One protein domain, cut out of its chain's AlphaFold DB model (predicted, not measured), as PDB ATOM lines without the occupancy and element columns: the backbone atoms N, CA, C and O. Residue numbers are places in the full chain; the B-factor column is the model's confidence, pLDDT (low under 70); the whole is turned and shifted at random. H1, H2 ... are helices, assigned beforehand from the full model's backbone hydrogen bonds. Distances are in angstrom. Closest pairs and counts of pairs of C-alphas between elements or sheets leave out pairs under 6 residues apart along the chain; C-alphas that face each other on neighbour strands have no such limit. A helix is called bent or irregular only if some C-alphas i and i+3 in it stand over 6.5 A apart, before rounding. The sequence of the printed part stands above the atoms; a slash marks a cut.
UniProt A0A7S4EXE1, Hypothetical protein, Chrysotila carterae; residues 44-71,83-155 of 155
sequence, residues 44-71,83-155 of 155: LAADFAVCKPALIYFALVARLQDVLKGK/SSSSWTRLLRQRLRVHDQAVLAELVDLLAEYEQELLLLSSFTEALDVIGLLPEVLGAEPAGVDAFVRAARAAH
ATOM      1  N   LEU A  44     -37.692  26.605 100.899       75.75
ATOM      2  CA  LEU A  44     -37.206  25.359 101.499       75.75
ATOM      3  C   LEU A  44     -38.172  24.194 101.267       75.75
ATOM      4  O   LEU A  44     -37.729  23.090 100.951       75.75
ATOM      5  N   ALA A  45     -39.480  24.433 101.363       79.56
ATOM      6  CA  ALA A  45     -40.496  23.430 101.056       79.56
ATOM      7  C   ALA A  45     -40.480  23.026  99.570       79.56
ATOM      8  O   ALA A  45     -40.582  21.840  99.243       79.56
ATOM      9  N   ALA A  46     -40.298  23.991  98.665       81.88
ATOM     10  CA  ALA A  46     -40.155  23.725  97.235       81.88
ATOM     11  C   ALA A  46     -38.873  22.933  96.920       81.88
ATOM     12  O   ALA A  46     -38.930  21.933  96.201       81.88
ATOM     13  N   ASP A  47     -37.737  23.328  97.502       80.56
ATOM     14  CA  ASP A  47     -36.458  22.625  97.355       80.56
ATOM     15  C   ASP A  47     -36.560  21.194  97.921       80.56
ATOM     16  O   ASP A  47     -36.083  20.234  97.309       80.56
ATOM     17  N   PHE A  48     -37.276  21.007  99.036       82.12
ATOM     18  CA  PHE A  48     -37.533  19.687  99.609       82.12
ATOM     19  C   PHE A  48     -38.362  18.806  98.678       82.12
ATOM     20  O   PHE A  48     -38.008  17.647  98.467       82.12
ATOM     21  N   ALA A  49     -39.420  19.336  98.064       82.00
ATOM     22  CA  ALA A  49     -40.244  18.575  97.127       82.00
ATOM     23  C   ALA A  49     -39.432  18.042  95.930       82.00
ATOM     24  O   ALA A  49     -39.685  16.934  95.452       82.00
ATOM     25  N   VAL A  50     -38.425  18.800  95.480       84.12
ATOM     26  CA  VAL A  50     -37.513  18.404  94.396       84.12
ATOM     27  C   VAL A  50     -36.477  17.379  94.870       84.12
ATOM     28  O   VAL A  50     -36.195  16.416  94.156       84.12
ATOM     29  N   CYS A  51     -35.915  17.549  96.069       80.44
ATOM     30  CA  CYS A  51     -34.856  16.686  96.599       80.44
ATOM     31  C   CYS A  51     -35.369  15.393  97.254       80.44
ATOM     32  O   CYS A  51     -34.626  14.411  97.333       80.44
ATOM     33  N   LYS A  52     -36.630  15.362  97.701       78.31
ATOM     34  CA  LYS A  52     -37.243  14.240  98.425       78.31
ATOM     35  C   LYS A  52     -37.067  12.887  97.717       78.31
ATOM     36  O   LYS A  52     -36.612  11.955  98.378       78.31
ATOM     37  N   PRO A  53     -37.320  12.734  96.400       79.25
ATOM     38  CA  PRO A  53     -37.120  11.450  95.723       79.25
ATOM     39  C   PRO A  53     -35.671  10.948  95.783       79.25
ATOM     40  O   PRO A  53     -35.438   9.753  95.960       79.25
ATOM     41  N   ALA A  54     -34.694  11.852  95.667       79.56
ATOM     42  CA  ALA A  54     -33.278  11.500  95.730       79.56
ATOM     43  C   ALA A  54     -32.861  11.092  97.151       79.56
ATOM     44  O   ALA A  54     -32.168  10.092  97.318       79.56
ATOM     45  N   LEU A  55     -33.325  11.819  98.174       79.38
ATOM     46  CA  LEU A  55     -33.066  11.486  99.579       79.38
ATOM     47  C   LEU A  55     -33.607  10.100  99.941       79.38
ATOM     48  O   LEU A  55     -32.883   9.280 100.501       79.38
ATOM     49  N   ILE A  56     -34.848   9.815  99.545       79.62
ATOM     50  CA  ILE A  56     -35.477   8.510  99.765       79.62
ATOM     51  C   ILE A  56     -34.701   7.403  99.037       79.62
ATOM     52  O   ILE A  56     -34.430   6.353  99.616       79.62
ATOM     53  N   TYR A  57     -34.286   7.640  97.788       79.88
ATOM     54  CA  TYR A  57     -33.474   6.685  97.035       79.88
ATOM     55  C   TYR A  57     -32.156   6.351  97.748       79.88
ATOM     56  O   TYR A  57     -31.822   5.177  97.904       79.88
ATOM     57  N   PHE A  58     -31.414   7.358  98.220       81.56
ATOM     58  CA  PHE A  58     -30.151   7.122  98.922       81.56
ATOM     59  C   PHE A  58     -30.348   6.415 100.268       81.56
ATOM     60  O   PHE A  58     -29.567   5.516 100.583       81.56
ATOM     61  N   ALA A  59     -31.404   6.749 101.016       78.12
ATOM     62  CA  ALA A  59     -31.750   6.070 102.264       78.12
ATOM     63  C   ALA A  59     -32.034   4.572 102.036       78.12
ATOM     64  O   ALA A  59     -31.459   3.715 102.710       78.12
ATOM     65  N   LEU A  60     -32.832   4.245 101.013       78.50
ATOM     66  CA  LEU A  60     -33.117   2.860 100.630       78.50
ATOM     67  C   LEU A  60     -31.862   2.105 100.197       78.50
ATOM     68  O   LEU A  60     -31.664   0.958 100.592       78.50
ATOM     69  N   VAL A  61     -30.998   2.729  99.393       80.81
ATOM     70  CA  VAL A  61     -29.747   2.104  98.948       80.81
ATOM     71  C   VAL A  61     -28.817   1.837 100.130       80.81
ATOM     72  O   VAL A  61     -28.214   0.765 100.183       80.81
ATOM     73  N   ALA A  62     -28.705   2.765 101.082       77.81
ATOM     74  CA  ALA A  62     -27.893   2.580 102.283       77.81
ATOM     75  C   ALA A  62     -28.401   1.397 103.124       77.81
ATOM     76  O   ALA A  62     -27.635   0.483 103.430       77.81
ATOM     77  N   ARG A  63     -29.711   1.343 103.390       74.81
ATOM     78  CA  ARG A  63     -30.343   0.217 104.092       74.81
ATOM     79  C   ARG A  63     -30.176  -1.110 103.360       74.81
ATOM     80  O   ARG A  63     -29.798  -2.105 103.970       74.81
ATOM     81  N   LEU A  64     -30.392  -1.132 102.046       75.38
ATOM     82  CA  LEU A  64     -30.206  -2.332 101.232       75.38
ATOM     83  C   LEU A  64     -28.751  -2.818 101.292       75.38
ATOM     84  O   LEU A  64     -28.498  -4.018 101.374       75.38
ATOM     85  N   GLN A  65     -27.782  -1.899 101.276       77.69
ATOM     86  CA  GLN A  65     -26.378  -2.257 101.448       77.69
ATOM     87  C   GLN A  65     -26.104  -2.869 102.822       77.69
ATOM     88  O   GLN A  65     -25.351  -3.838 102.884       77.69
ATOM     89  N   ASP A  66     -26.710  -2.360 103.893       75.81
ATOM     90  CA  ASP A  66     -26.566  -2.933 105.235       75.81
ATOM     91  C   ASP A  66     -27.165  -4.342 105.328       75.81
ATOM     92  O   ASP A  66     -26.535  -5.252 105.877       75.81
ATOM     93  N   VAL A  67     -28.342  -4.548 104.729       73.00
ATOM     94  CA  VAL A  67     -29.005  -5.859 104.651       73.00
ATOM     95  C   VAL A  67     -28.150  -6.854 103.860       73.00
ATOM     96  O   VAL A  67     -27.912  -7.971 104.318       73.00
ATOM     97  N   LEU A  68     -27.626  -6.444 102.699       70.00
ATOM     98  CA  LEU A  68     -26.831  -7.303 101.816       70.00
ATOM     99  C   LEU A  68     -25.417  -7.583 102.339       70.00
ATOM    100  O   LEU A  68     -24.877  -8.662 102.092       70.00
ATOM    101  N   LYS A  69     -24.794  -6.629 103.039       71.12
ATOM    102  CA  LYS A  69     -23.469  -6.821 103.653       71.12
ATOM    103  C   LYS A  69     -23.550  -7.666 104.925       71.12
ATOM    104  O   LYS A  69     -22.556  -8.295 105.277       71.12
ATOM    105  N   GLY A  70     -24.731  -7.739 105.544       61.47
ATOM    106  CA  GLY A  70     -25.079  -8.670 106.609       61.47
ATOM    107  C   GLY A  70     -24.381  -8.374 107.940       61.47
ATOM    108  O   GLY A  70     -23.166  -8.478 108.075       61.47
ATOM    109  N   LYS A  71     -25.156  -8.118 108.999       56.84
ATOM    110  CA  LYS A  71     -24.633  -7.938 110.370       56.84
ATOM    111  C   LYS A  71     -24.135  -9.229 111.043       56.84
ATOM    112  O   LYS A  71     -23.664  -9.170 112.177       56.84
ATOM    113  N   SER A  83     -17.479 -33.996 104.506       59.06
ATOM    114  CA  SER A  83     -17.316 -34.810 103.296       59.06
ATOM    115  C   SER A  83     -17.521 -33.913 102.064       59.06
ATOM    116  O   SER A  83     -18.158 -32.865 102.149       59.06
ATOM    117  N   SER A  84     -17.027 -34.291 100.883       56.75
ATOM    118  CA  SER A  84     -17.222 -33.490  99.654       56.75
ATOM    119  C   SER A  84     -18.703 -33.233  99.320       56.75
ATOM    120  O   SER A  84     -19.050 -32.191  98.767       56.75
ATOM    121  N   SER A  85     -19.601 -34.139  99.726       59.09
ATOM    122  CA  SER A  85     -21.056 -33.975  99.637       59.09
ATOM    123  C   SER A  85     -21.645 -33.053 100.716       59.09
ATOM    124  O   SER A  85     -22.730 -32.497 100.520       59.09
ATOM    125  N   SER A  86     -20.942 -32.841 101.832       66.31
ATOM    126  CA  SER A  86     -21.370 -31.936 102.896       66.31
ATOM    127  C   SER A  86     -21.077 -30.469 102.578       66.31
ATOM    128  O   SER A  86     -21.876 -29.617 102.960       66.31
ATOM    129  N   TRP A  87     -20.043 -30.157 101.784       65.50
ATOM    130  CA  TRP A  87     -19.748 -28.779 101.361       65.50
ATOM    131  C   TRP A  87     -20.861 -28.185 100.487       65.50
ATOM    132  O   TRP A  87     -21.371 -27.102 100.771       65.50
ATOM    133  N   THR A  88     -21.329 -28.930  99.480       75.25
ATOM    134  CA  THR A  88     -22.443 -28.500  98.618       75.25
ATOM    135  C   THR A  88     -23.741 -28.339  99.413       75.25
ATOM    136  O   THR A  88     -24.543 -27.449  99.131       75.25
ATOM    137  N   ARG A  89     -23.958 -29.179 100.432       75.81
ATOM    138  CA  ARG A  89     -25.109 -29.084 101.341       75.81
ATOM    139  C   ARG A  89     -25.011 -27.858 102.257       75.81
ATOM    140  O   ARG A  89     -26.003 -27.145 102.387       75.81
ATOM    141  N   LEU A  90     -23.835 -27.588 102.822       71.56
ATOM    142  CA  LEU A  90     -23.536 -26.404 103.637       71.56
ATOM    143  C   LEU A  90     -23.740 -25.109 102.844       71.56
ATOM    144  O   LEU A  90     -24.406 -24.201 103.329       71.56
ATOM    145  N   LEU A  91     -23.257 -25.047 101.602       70.38
ATOM    146  CA  LEU A  91     -23.470 -23.908 100.704       70.38
ATOM    147  C   LEU A  91     -24.943 -23.677 100.391       70.38
ATOM    148  O   LEU A  91     -25.425 -22.552 100.475       70.38
ATOM    149  N   ARG A  92     -25.676 -24.745 100.068       76.69
ATOM    150  CA  ARG A  92     -27.108 -24.656  99.764       76.69
ATOM    151  C   ARG A  92     -27.915 -24.209 100.984       76.69
ATOM    152  O   ARG A  92     -28.881 -23.468 100.843       76.69
ATOM    153  N   GLN A  93     -27.515 -24.643 102.179       75.00
ATOM    154  CA  GLN A  93     -28.121 -24.216 103.437       75.00
ATOM    155  C   GLN A  93     -27.774 -22.760 103.764       75.00
ATOM    156  O   GLN A  93     -28.662 -22.011 104.156       75.00
ATOM    157  N   ARG A  94     -26.526 -22.335 103.535       70.56
ATOM    158  CA  ARG A  94     -26.104 -20.937 103.672       70.56
ATOM    159  C   ARG A  94     -26.891 -20.017 102.741       70.56
ATOM    160  O   ARG A  94     -27.412 -19.022 103.220       70.56
ATOM    161  N   LEU A  95     -27.012 -20.377 101.461       72.94
ATOM    162  CA  LEU A  95     -27.804 -19.636 100.473       72.94
ATOM    163  C   LEU A  95     -29.259 -19.499 100.926       72.94
ATOM    164  O   LEU A  95     -29.751 -18.392 101.050       72.94
ATOM    165  N   ARG A  96     -29.915 -20.605 101.300       77.31
ATOM    166  CA  ARG A  96     -31.316 -20.563 101.756       77.31
ATOM    167  C   ARG A  96     -31.532 -19.714 103.006       77.31
ATOM    168  O   ARG A  96     -32.515 -18.993 103.079       77.31
ATOM    169  N   VAL A  97     -30.652 -19.832 104.002       72.56
ATOM    170  CA  VAL A  97     -30.770 -19.064 105.253       72.56
ATOM    171  C   VAL A  97     -30.510 -17.581 105.001       72.56
ATOM    172  O   VAL A  97     -31.214 -16.743 105.554       72.56
ATOM    173  N   HIS A  98     -29.528 -17.264 104.159       71.81
ATOM    174  CA  HIS A  98     -29.217 -15.893 103.782       71.81
ATOM    175  C   HIS A  98     -30.359 -15.261 102.981       71.81
ATOM    176  O   HIS A  98     -30.824 -14.190 103.345       71.81
ATOM    177  N   ASP A  99     -30.869 -15.949 101.960       74.06
ATOM    178  CA  ASP A  99     -31.968 -15.454 101.130       74.06
ATOM    179  C   ASP A  99     -33.233 -15.228 101.962       74.06
ATOM    180  O   ASP A  99     -33.878 -14.195 101.831       74.06
ATOM    181  N   GLN A 100     -33.566 -16.148 102.873       74.06
ATOM    182  CA  GLN A 100     -34.738 -15.989 103.732       74.06
ATOM    183  C   GLN A 100     -34.593 -14.813 104.709       74.06
ATOM    184  O   GLN A 100     -35.572 -14.115 104.962       74.06
ATOM    185  N   ALA A 101     -33.392 -14.587 105.249       72.62
ATOM    186  CA  ALA A 101     -33.118 -13.445 106.117       72.62
ATOM    187  C   ALA A 101     -33.190 -12.124 105.339       72.62
ATOM    188  O   ALA A 101     -33.847 -11.193 105.786       72.62
ATOM    189  N   VAL A 102     -32.597 -12.069 104.143       75.00
ATOM    190  CA  VAL A 102     -32.673 -10.899 103.256       75.00
ATOM    191  C   VAL A 102     -34.120 -10.598 102.865       75.00
ATOM    192  O   VAL A 102     -34.521  -9.441 102.872       75.00
ATOM    193  N   LEU A 103     -34.924 -11.620 102.560       78.38
ATOM    194  CA  LEU A 103     -36.340 -11.445 102.234       78.38
ATOM    195  C   LEU A 103     -37.162 -10.922 103.417       78.38
ATOM    196  O   LEU A 103     -38.074 -10.137 103.195       78.38
ATOM    197  N   ALA A 104     -36.853 -11.334 104.650       77.88
ATOM    198  CA  ALA A 104     -37.516 -10.802 105.840       77.88
ATOM    199  C   ALA A 104     -37.164  -9.321 106.062       77.88
ATOM    200  O   ALA A 104     -38.058  -8.492 106.173       77.88
ATOM    201  N   GLU A 105     -35.876  -8.979 106.006       78.38
ATOM    202  CA  GLU A 105     -35.398  -7.597 106.163       78.38
ATOM    203  C   GLU A 105     -35.894  -6.674 105.030       78.38
ATOM    204  O   GLU A 105     -36.105  -5.484 105.235       78.38
ATOM    205  N   LEU A 106     -36.131  -7.209 103.825       77.19
ATOM    206  CA  LEU A 106     -36.743  -6.468 102.713       77.19
ATOM    207  C   LEU A 106     -38.210  -6.096 102.971       77.19
ATOM    208  O   LEU A 106     -38.662  -5.061 102.485       77.19
ATOM    209  N   VAL A 107     -38.958  -6.928 103.703       78.38
ATOM    210  CA  VAL A 107     -40.337  -6.606 104.107       78.38
ATOM    211  C   VAL A 107     -40.329  -5.461 105.115       78.38
ATOM    212  O   VAL A 107     -41.116  -4.527 104.973       78.38
ATOM    213  N   ASP A 108     -39.402  -5.490 106.069       77.75
ATOM    214  CA  ASP A 108     -39.237  -4.413 107.048       77.75
ATOM    215  C   ASP A 108     -38.783  -3.108 106.371       77.75
ATOM    216  O   ASP A 108     -39.319  -2.041 106.661       77.75
ATOM    217  N   LEU A 109     -37.888  -3.192 105.377       78.12
ATOM    218  CA  LEU A 109     -37.468  -2.047 104.562       78.12
ATOM    219  C   LEU A 109     -38.629  -1.424 103.767       78.12
ATOM    220  O   LEU A 109     -38.700  -0.205 103.613       78.12
ATOM    221  N   LEU A 110     -39.539  -2.248 103.242       77.12
ATOM    222  CA  LEU A 110     -40.744  -1.767 102.558       77.12
ATOM    223  C   LEU A 110     -41.698  -1.060 103.527       77.12
ATOM    224  O   LEU A 110     -42.270  -0.034 103.168       77.12
ATOM    225  N   ALA A 111     -41.834  -1.566 104.754       78.62
ATOM    226  CA  ALA A 111     -42.621  -0.902 105.786       78.62
ATOM    227  C   ALA A 111     -42.011   0.455 106.185       78.62
ATOM    228  O   ALA A 111     -42.739   1.444 106.239       78.62
ATOM    229  N   GLU A 112     -40.688   0.529 106.377       74.19
ATOM    230  CA  GLU A 112     -39.942   1.778 106.636       74.19
ATOM    231  C   GLU A 112     -40.137   2.789 105.489       74.19
ATOM    232  O   GLU A 112     -40.389   3.976 105.708       74.19
ATOM    233  N   TYR A 113     -40.119   2.316 104.239       74.06
ATOM    234  CA  TYR A 113     -40.404   3.156 103.078       74.06
ATOM    235  C   TYR A 113     -41.817   3.749 103.098       74.06
ATOM    236  O   TYR A 113     -41.987   4.958 102.924       74.06
ATOM    237  N   GLU A 114     -42.833   2.907 103.295       74.00
ATOM    238  CA  GLU A 114     -44.236   3.319 103.227       74.00
ATOM    239  C   GLU A 114     -44.659   4.198 104.405       74.00
ATOM    240  O   GLU A 114     -45.439   5.135 104.224       74.00
ATOM    241  N   GLN A 115     -44.161   3.890 105.604       73.88
ATOM    242  CA  GLN A 115     -44.631   4.491 106.850       73.88
ATOM    243  C   GLN A 115     -43.766   5.657 107.324       73.88
ATOM    244  O   GLN A 115     -44.278   6.510 108.039       73.88
ATOM    245  N   GLU A 116     -42.494   5.728 106.927       70.25
ATOM    246  CA  GLU A 116     -41.572   6.758 107.418       70.25
ATOM    247  C   GLU A 116     -41.072   7.633 106.262       70.25
ATOM    248  O   GLU A 116     -41.338   8.836 106.227       70.25
ATOM    249  N   LEU A 117     -40.436   7.040 105.246       71.31
ATOM    250  CA  LEU A 117     -39.778   7.806 104.175       71.31
ATOM    251  C   LEU A 117     -40.760   8.545 103.248       71.31
ATOM    252  O   LEU A 117     -40.484   9.669 102.815       71.31
ATOM    253  N   LEU A 118     -41.916   7.953 102.934       72.06
ATOM    254  CA  LEU A 118     -42.932   8.614 102.106       72.06
ATOM    255  C   LEU A 118     -43.616   9.784 102.821       72.06
ATOM    256  O   LEU A 118     -44.011  10.748 102.153       72.06
ATOM    257  N   LEU A 119     -43.741   9.722 104.147       76.12
ATOM    258  CA  LEU A 119     -44.455  10.723 104.942       76.12
ATOM    259  C   LEU A 119     -43.615  11.966 105.252       76.12
ATOM    260  O   LEU A 119     -44.194  12.988 105.612       76.12
ATOM    261  N   LEU A 120     -42.299  11.914 105.014       78.44
ATOM    262  CA  LEU A 120     -41.380  13.029 105.246       78.44
ATOM    263  C   LEU A 120     -41.903  14.340 104.647       78.44
ATOM    264  O   LEU A 120     -42.180  14.428 103.442       78.44
ATOM    265  N   SER A 121     -42.000  15.359 105.490       77.62
ATOM    266  CA  SER A 121     -42.593  16.661 105.184       77.62
ATOM    267  C   SER A 121     -41.565  17.794 105.109       77.62
ATOM    268  O   SER A 121     -41.858  18.845 104.542       77.62
ATOM    269  N   SER A 122     -40.352  17.577 105.629       78.56
ATOM    270  CA  SER A 122     -39.288  18.583 105.666       78.56
ATOM    271  C   SER A 122     -37.879  17.977 105.629       78.56
ATOM    272  O   SER A 122     -37.681  16.797 105.925       78.56
ATOM    273  N   PHE A 123     -36.875  18.807 105.319       77.44
ATOM    274  CA  PHE A 123     -35.462  18.412 105.376       77.44
ATOM    275  C   PHE A 123     -35.013  18.009 106.781       77.44
ATOM    276  O   PHE A 123     -34.240  17.067 106.918       77.44
ATOM    277  N   THR A 124     -35.498  18.692 107.819       77.81
ATOM    278  CA  THR A 124     -35.159  18.375 109.212       77.81
ATOM    279  C   THR A 124     -35.612  16.965 109.575       77.81
ATOM    280  O   THR A 124     -34.827  16.192 110.113       77.81
ATOM    281  N   GLU A 125     -36.844  16.608 109.209       77.81
ATOM    282  CA  GLU A 125     -37.401  15.267 109.419       77.81
ATOM    283  C   GLU A 125     -36.645  14.211 108.600       77.81
ATOM    284  O   GLU A 125     -36.284  13.157 109.113       77.81
ATOM    285  N   ALA A 126     -36.325  14.517 107.338       76.00
ATOM    286  CA  ALA A 126     -35.564  13.609 106.483       76.00
ATOM    287  C   ALA A 126     -34.157  13.332 107.032       76.00
ATOM    288  O   ALA A 126     -33.703  12.191 107.031       76.00
ATOM    289  N   LEU A 127     -33.463  14.362 107.519       75.50
ATOM    290  CA  LEU A 127     -32.135  14.214 108.112       75.50
ATOM    291  C   LEU A 127     -32.178  13.464 109.447       75.50
ATOM    292  O   LEU A 127     -31.221  12.755 109.755       75.50
ATOM    293  N   ASP A 128     -33.260  13.598 110.218       78.00
ATOM    294  CA  ASP A 128     -33.459  12.863 111.471       78.00
ATOM    295  C   ASP A 128     -33.640  11.365 111.213       78.00
ATOM    296  O   ASP A 128     -32.890  10.547 111.744       78.00
ATOM    297  N   VAL A 129     -34.548  11.008 110.299       72.94
ATOM    298  CA  VAL A 129     -34.827   9.611 109.922       72.94
ATOM    299  C   VAL A 129     -33.596   8.931 109.315       72.94
ATOM    300  O   VAL A 129     -33.325   7.763 109.587       72.94
ATOM    301  N   ILE A 130     -32.793   9.661 108.533       72.69
ATOM    302  CA  ILE A 130     -31.547   9.137 107.948       72.69
ATOM    303  C   ILE A 130     -30.400   9.109 108.988       72.69
ATOM    304  O   ILE A 130     -29.354   8.508 108.748       72.69
ATOM    305  N   GLY A 131     -30.580   9.717 110.168       72.75
ATOM    306  CA  GLY A 131     -29.584   9.759 111.244       72.75
ATOM    307  C   GLY A 131     -28.430  10.739 111.005       72.75
ATOM    308  O   GLY A 131     -27.428  10.691 111.715       72.75
ATOM    309  N   LEU A 132     -28.562  11.634 110.022       74.19
ATOM    310  CA  LEU A 132     -27.565  12.650 109.663       74.19
ATOM    311  C   LEU A 132     -27.795  13.984 110.379       74.19
ATOM    312  O   LEU A 132     -26.906  14.834 110.402       74.19
ATOM    313  N   LEU A 133     -28.964  14.179 110.992       73.50
ATOM    314  CA  LEU A 133     -29.285  15.375 111.766       73.50
ATOM    315  C   LEU A 133     -28.220  15.740 112.822       73.50
ATOM    316  O   LEU A 133     -27.818  16.903 112.846       73.50
ATOM    317  N   PRO A 134     -27.702  14.820 113.662       74.06
ATOM    318  CA  PRO A 134     -26.662  15.172 114.632       74.06
ATOM    319  C   PRO A 134     -25.344  15.613 113.979       74.06
ATOM    320  O   PRO A 134     -24.644  16.454 114.540       74.06
ATOM    321  N   GLU A 135     -25.013  15.100 112.792       75.94
ATOM    322  CA  GLU A 135     -23.824  15.524 112.044       75.94
ATOM    323  C   GLU A 135     -24.020  16.914 111.434       75.94
ATOM    324  O   GLU A 135     -23.125  17.750 111.512       75.94
ATOM    325  N   VAL A 136     -25.211  17.195 110.899       68.44
ATOM    326  CA  VAL A 136     -25.564  18.501 110.320       68.44
ATOM    327  C   VAL A 136     -25.695  19.585 111.391       68.44
ATOM    328  O   VAL A 136     -25.342  20.731 111.145       68.44
ATOM    329  N   LEU A 137     -26.166  19.244 112.592       72.31
ATOM    330  CA  LEU A 137     -26.229  20.183 113.717       72.31
ATOM    331  C   LEU A 137     -24.868  20.375 114.404       72.31
ATOM    332  O   LEU A 137     -24.642  21.411 115.025       72.31
ATOM    333  N   GLY A 138     -23.977  19.383 114.318       67.56
ATOM    334  CA  GLY A 138     -22.609  19.455 114.836       67.56
ATOM    335  C   GLY A 138     -21.611  20.113 113.876       67.56
ATOM    336  O   GLY A 138     -20.580  20.618 114.323       67.56
ATOM    337  N   ALA A 139     -21.901  20.116 112.573       62.50
ATOM    338  CA  ALA A 139     -21.100  20.768 111.550       62.50
ATOM    339  C   ALA A 139     -21.565  22.217 111.335       62.50
ATOM    340  O   ALA A 139     -22.714  22.475 111.002       62.50
ATOM    341  N   GLU A 140     -20.650  23.177 111.473       61.34
ATOM    342  CA  GLU A 140     -20.851  24.528 110.938       61.34
ATOM    343  C   GLU A 140     -21.019  24.420 109.407       61.34
ATOM    344  O   GLU A 140     -20.135  23.871 108.740       61.34
ATOM    345  N   PRO A 141     -22.136  24.902 108.831       54.78
ATOM    346  CA  PRO A 141     -22.863  26.085 109.274       54.78
ATOM    347  C   PRO A 141     -24.157  25.793 110.052       54.78
ATOM    348  O   PRO A 141     -24.874  24.836 109.784       54.78
ATOM    349  N   ALA A 142     -24.468  26.699 110.982       68.06
ATOM    350  CA  ALA A 142     -25.612  26.674 111.892       68.06
ATOM    351  C   ALA A 142     -26.966  26.301 111.240       68.06
ATOM    352  O   ALA A 142     -27.671  27.152 110.692       68.06
ATOM    353  N   GLY A 143     -27.362  25.036 111.393       70.44
ATOM    354  CA  GLY A 143     -28.721  24.554 111.149       70.44
ATOM    355  C   GLY A 143     -28.999  24.046 109.731       70.44
ATOM    356  O   GLY A 143     -28.268  24.304 108.774       70.44
ATOM    357  N   VAL A 144     -30.112  23.319 109.602       72.25
ATOM    358  CA  VAL A 144     -30.540  22.647 108.362       72.25
ATOM    359  C   VAL A 144     -30.671  23.637 107.198       72.25
ATOM    360  O   VAL A 144     -30.219  23.349 106.093       72.25
ATOM    361  N   ASP A 145     -31.176  24.844 107.449       76.50
ATOM    362  CA  ASP A 145     -31.349  25.868 106.410       76.50
ATOM    363  C   ASP A 145     -30.014  26.377 105.859       76.50
ATOM    364  O   ASP A 145     -29.883  26.672 104.668       76.50
ATOM    365  N   ALA A 146     -29.000  26.493 106.720       76.00
ATOM    366  CA  ALA A 146     -27.668  26.910 106.309       76.00
ATOM    367  C   ALA A 146     -26.962  25.800 105.522       76.00
ATOM    368  O   ALA A 146     -26.308  26.092 104.520       76.00
ATOM    369  N   PHE A 147     -27.160  24.541 105.920       78.75
ATOM    370  CA  PHE A 147     -26.691  23.372 105.180       78.75
ATOM    371  C   PHE A 147     -27.309  23.294 103.777       78.75
ATOM    372  O   PHE A 147     -26.580  23.199 102.788       78.75
ATOM    373  N   VAL A 148     -28.636  23.422 103.660       78.19
ATOM    374  CA  VAL A 148     -29.336  23.400 102.364       78.19
ATOM    375  C   VAL A 148     -28.879  24.563 101.477       78.19
ATOM    376  O   VAL A 148     -28.607  24.380 100.289       78.19
ATOM    377  N   ARG A 149     -28.700  25.760 102.049       78.38
ATOM    378  CA  ARG A 149     -28.196  26.927 101.311       78.38
ATOM    379  C   ARG A 149     -26.752  26.744 100.838       78.38
ATOM    380  O   ARG A 149     -26.430  27.140  99.721       78.38
ATOM    381  N   ALA A 150     -25.891  26.138 101.656       78.25
ATOM    382  CA  ALA A 150     -24.520  25.813 101.276       78.25
ATOM    383  C   ALA A 150     -24.478  24.768 100.150       78.25
ATOM    384  O   ALA A 150     -23.744  24.950  99.180       78.25
ATOM    385  N   ALA A 151     -25.317  23.731 100.227       74.81
ATOM    386  CA  ALA A 151     -25.453  22.729  99.171       74.81
ATOM    387  C   ALA A 151     -25.909  23.353  97.841       74.81
ATOM    388  O   ALA A 151     -25.405  22.993  96.779       74.81
ATOM    389  N   ARG A 152     -26.804  24.345  97.903       72.88
ATOM    390  CA  ARG A 152     -27.261  25.104  96.734       72.88
ATOM    391  C   ARG A 152     -26.176  25.998  96.131       72.88
ATOM    392  O   ARG A 152     -26.168  26.182  94.926       72.88
ATOM    393  N   ALA A 153     -25.286  26.560  96.949       73.50
ATOM    394  CA  ALA A 153     -24.197  27.425  96.490       73.50
ATOM    395  C   ALA A 153     -22.998  26.654  95.902       73.50
ATOM    396  O   ALA A 153     -22.138  27.256  95.261       73.50
ATOM    397  N   ALA A 154     -22.916  25.343  96.143       65.50
ATOM    398  CA  ALA A 154     -21.861  24.472  95.629       65.50
ATOM    399  C   ALA A 154     -22.100  23.991  94.180       65.50
ATOM    400  O   ALA A 154     -21.234  23.315  93.618       65.50
ATOM    401  N   HIS A 155     -23.242  24.344  93.581       48.16
ATOM    402  CA  HIS A 155     -23.646  24.034  92.207       48.16
ATOM    403  C   HIS A 155     -24.008  25.307  91.438       48.16
ATOM    404  O   HIS A 155     -23.798  25.299  90.204       48.16
TER     405      HIS A 155
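What this domain is: This is residues 44 to 71 and 83 to 155 of the 155 residues of the protein "Hypothetical protein" of Chrysotila carterae (UniProt A0A7S4EXE1). Two long helices, H1 and H2, run opposite ways side by side over part of their length, and three short helices, H3, H4 and H5, gather as a small head near the first residues of H1. Residues 83 to 97, of which 84 to 97 belong to H2, stick out past the rest as a free arm; without them the body of 86 residues spans 44 by 23 by 21 A. The printed part has 101 residues with five named helices, H1 to H5 in that order, and no named strand; its class is all helix. It is only just extended, close to loose, with a radius of gyration of the C-alphas of 19.3 A and spans of 63 by 26 by 23 A.

How they stand to each other: Begin with H2, residues 84 to 117. Its residues 102 to 117 touch residues 56 to 68 of H1, residues 44 to 69, opposite ways at a shallow tilt of 18 degrees; the closest C-alphas, of Ile 56 and Leu 117, are 6.2 A apart. Next look at H3, residues 123 to 129, which makes a helical hairpin with H2: they only just touch, with 3 pairs of C-alphas within 8 A, through residues 116 to 117 of H2. The closest C-alphas there, of Leu 117 and Ala 126, are 7.5 A apart, and the tilt of 37 degrees is only just steep. H1 and H3 are close but not clearly touching, with the closest C-alphas, of Phe 48 and Phe 123, 6.3 A apart. H4, residues 133 to 138, and H3 touch only at the corner, and only just, with 3 pairs of C-alphas within 8 A; the closest C-alphas, of Leu 127 and Leu 133, are 4.8 A apart. H5, residues 144 to 153, and H4 only just touch, with 3 pairs of C-alphas within 8 A; they are about perpendicular at 82 degrees, with the closest C-alphas, of Val 136 and Val 144, 6.8 A apart. H2 is apart from H4 and H5. Every O i to N i+4 pair is within hydrogen-bond range in H3, H4 and H5; in H1 it is 20 of 22 and in H2 28 of 30.

Where its parts are: Find C-alpha 84 at (-17.222, -33.490, 99.654); from there H2 runs 47.3 A to C-alpha 117. H1 begins at C-alpha 44, at (-37.206, 25.359, 101.499), and runs 35.1 A; it is irregular, with C-alphas 50 and 53 7.1 A apart and a kink of 52 degrees near residue 51. H3 and H4 are short, and H5 runs 14.3 A to C-alpha 153 at (-24.197, 27.425, 96.490).

The domain as a whole: The two C-alphas farthest apart, of Leu 44 and Ser 83, are 63.4 A apart. Residues 72 to 82 are not printed, and C-alphas 71 and 83 are 28.7 A apart across this cut. The links H2 to H3, H3 to H4 and H4 to H5 are tight. Look for pLDDT under 70 at residues 70 to 71, 83 to 87, 136, 138 to 142 and 154 to 155.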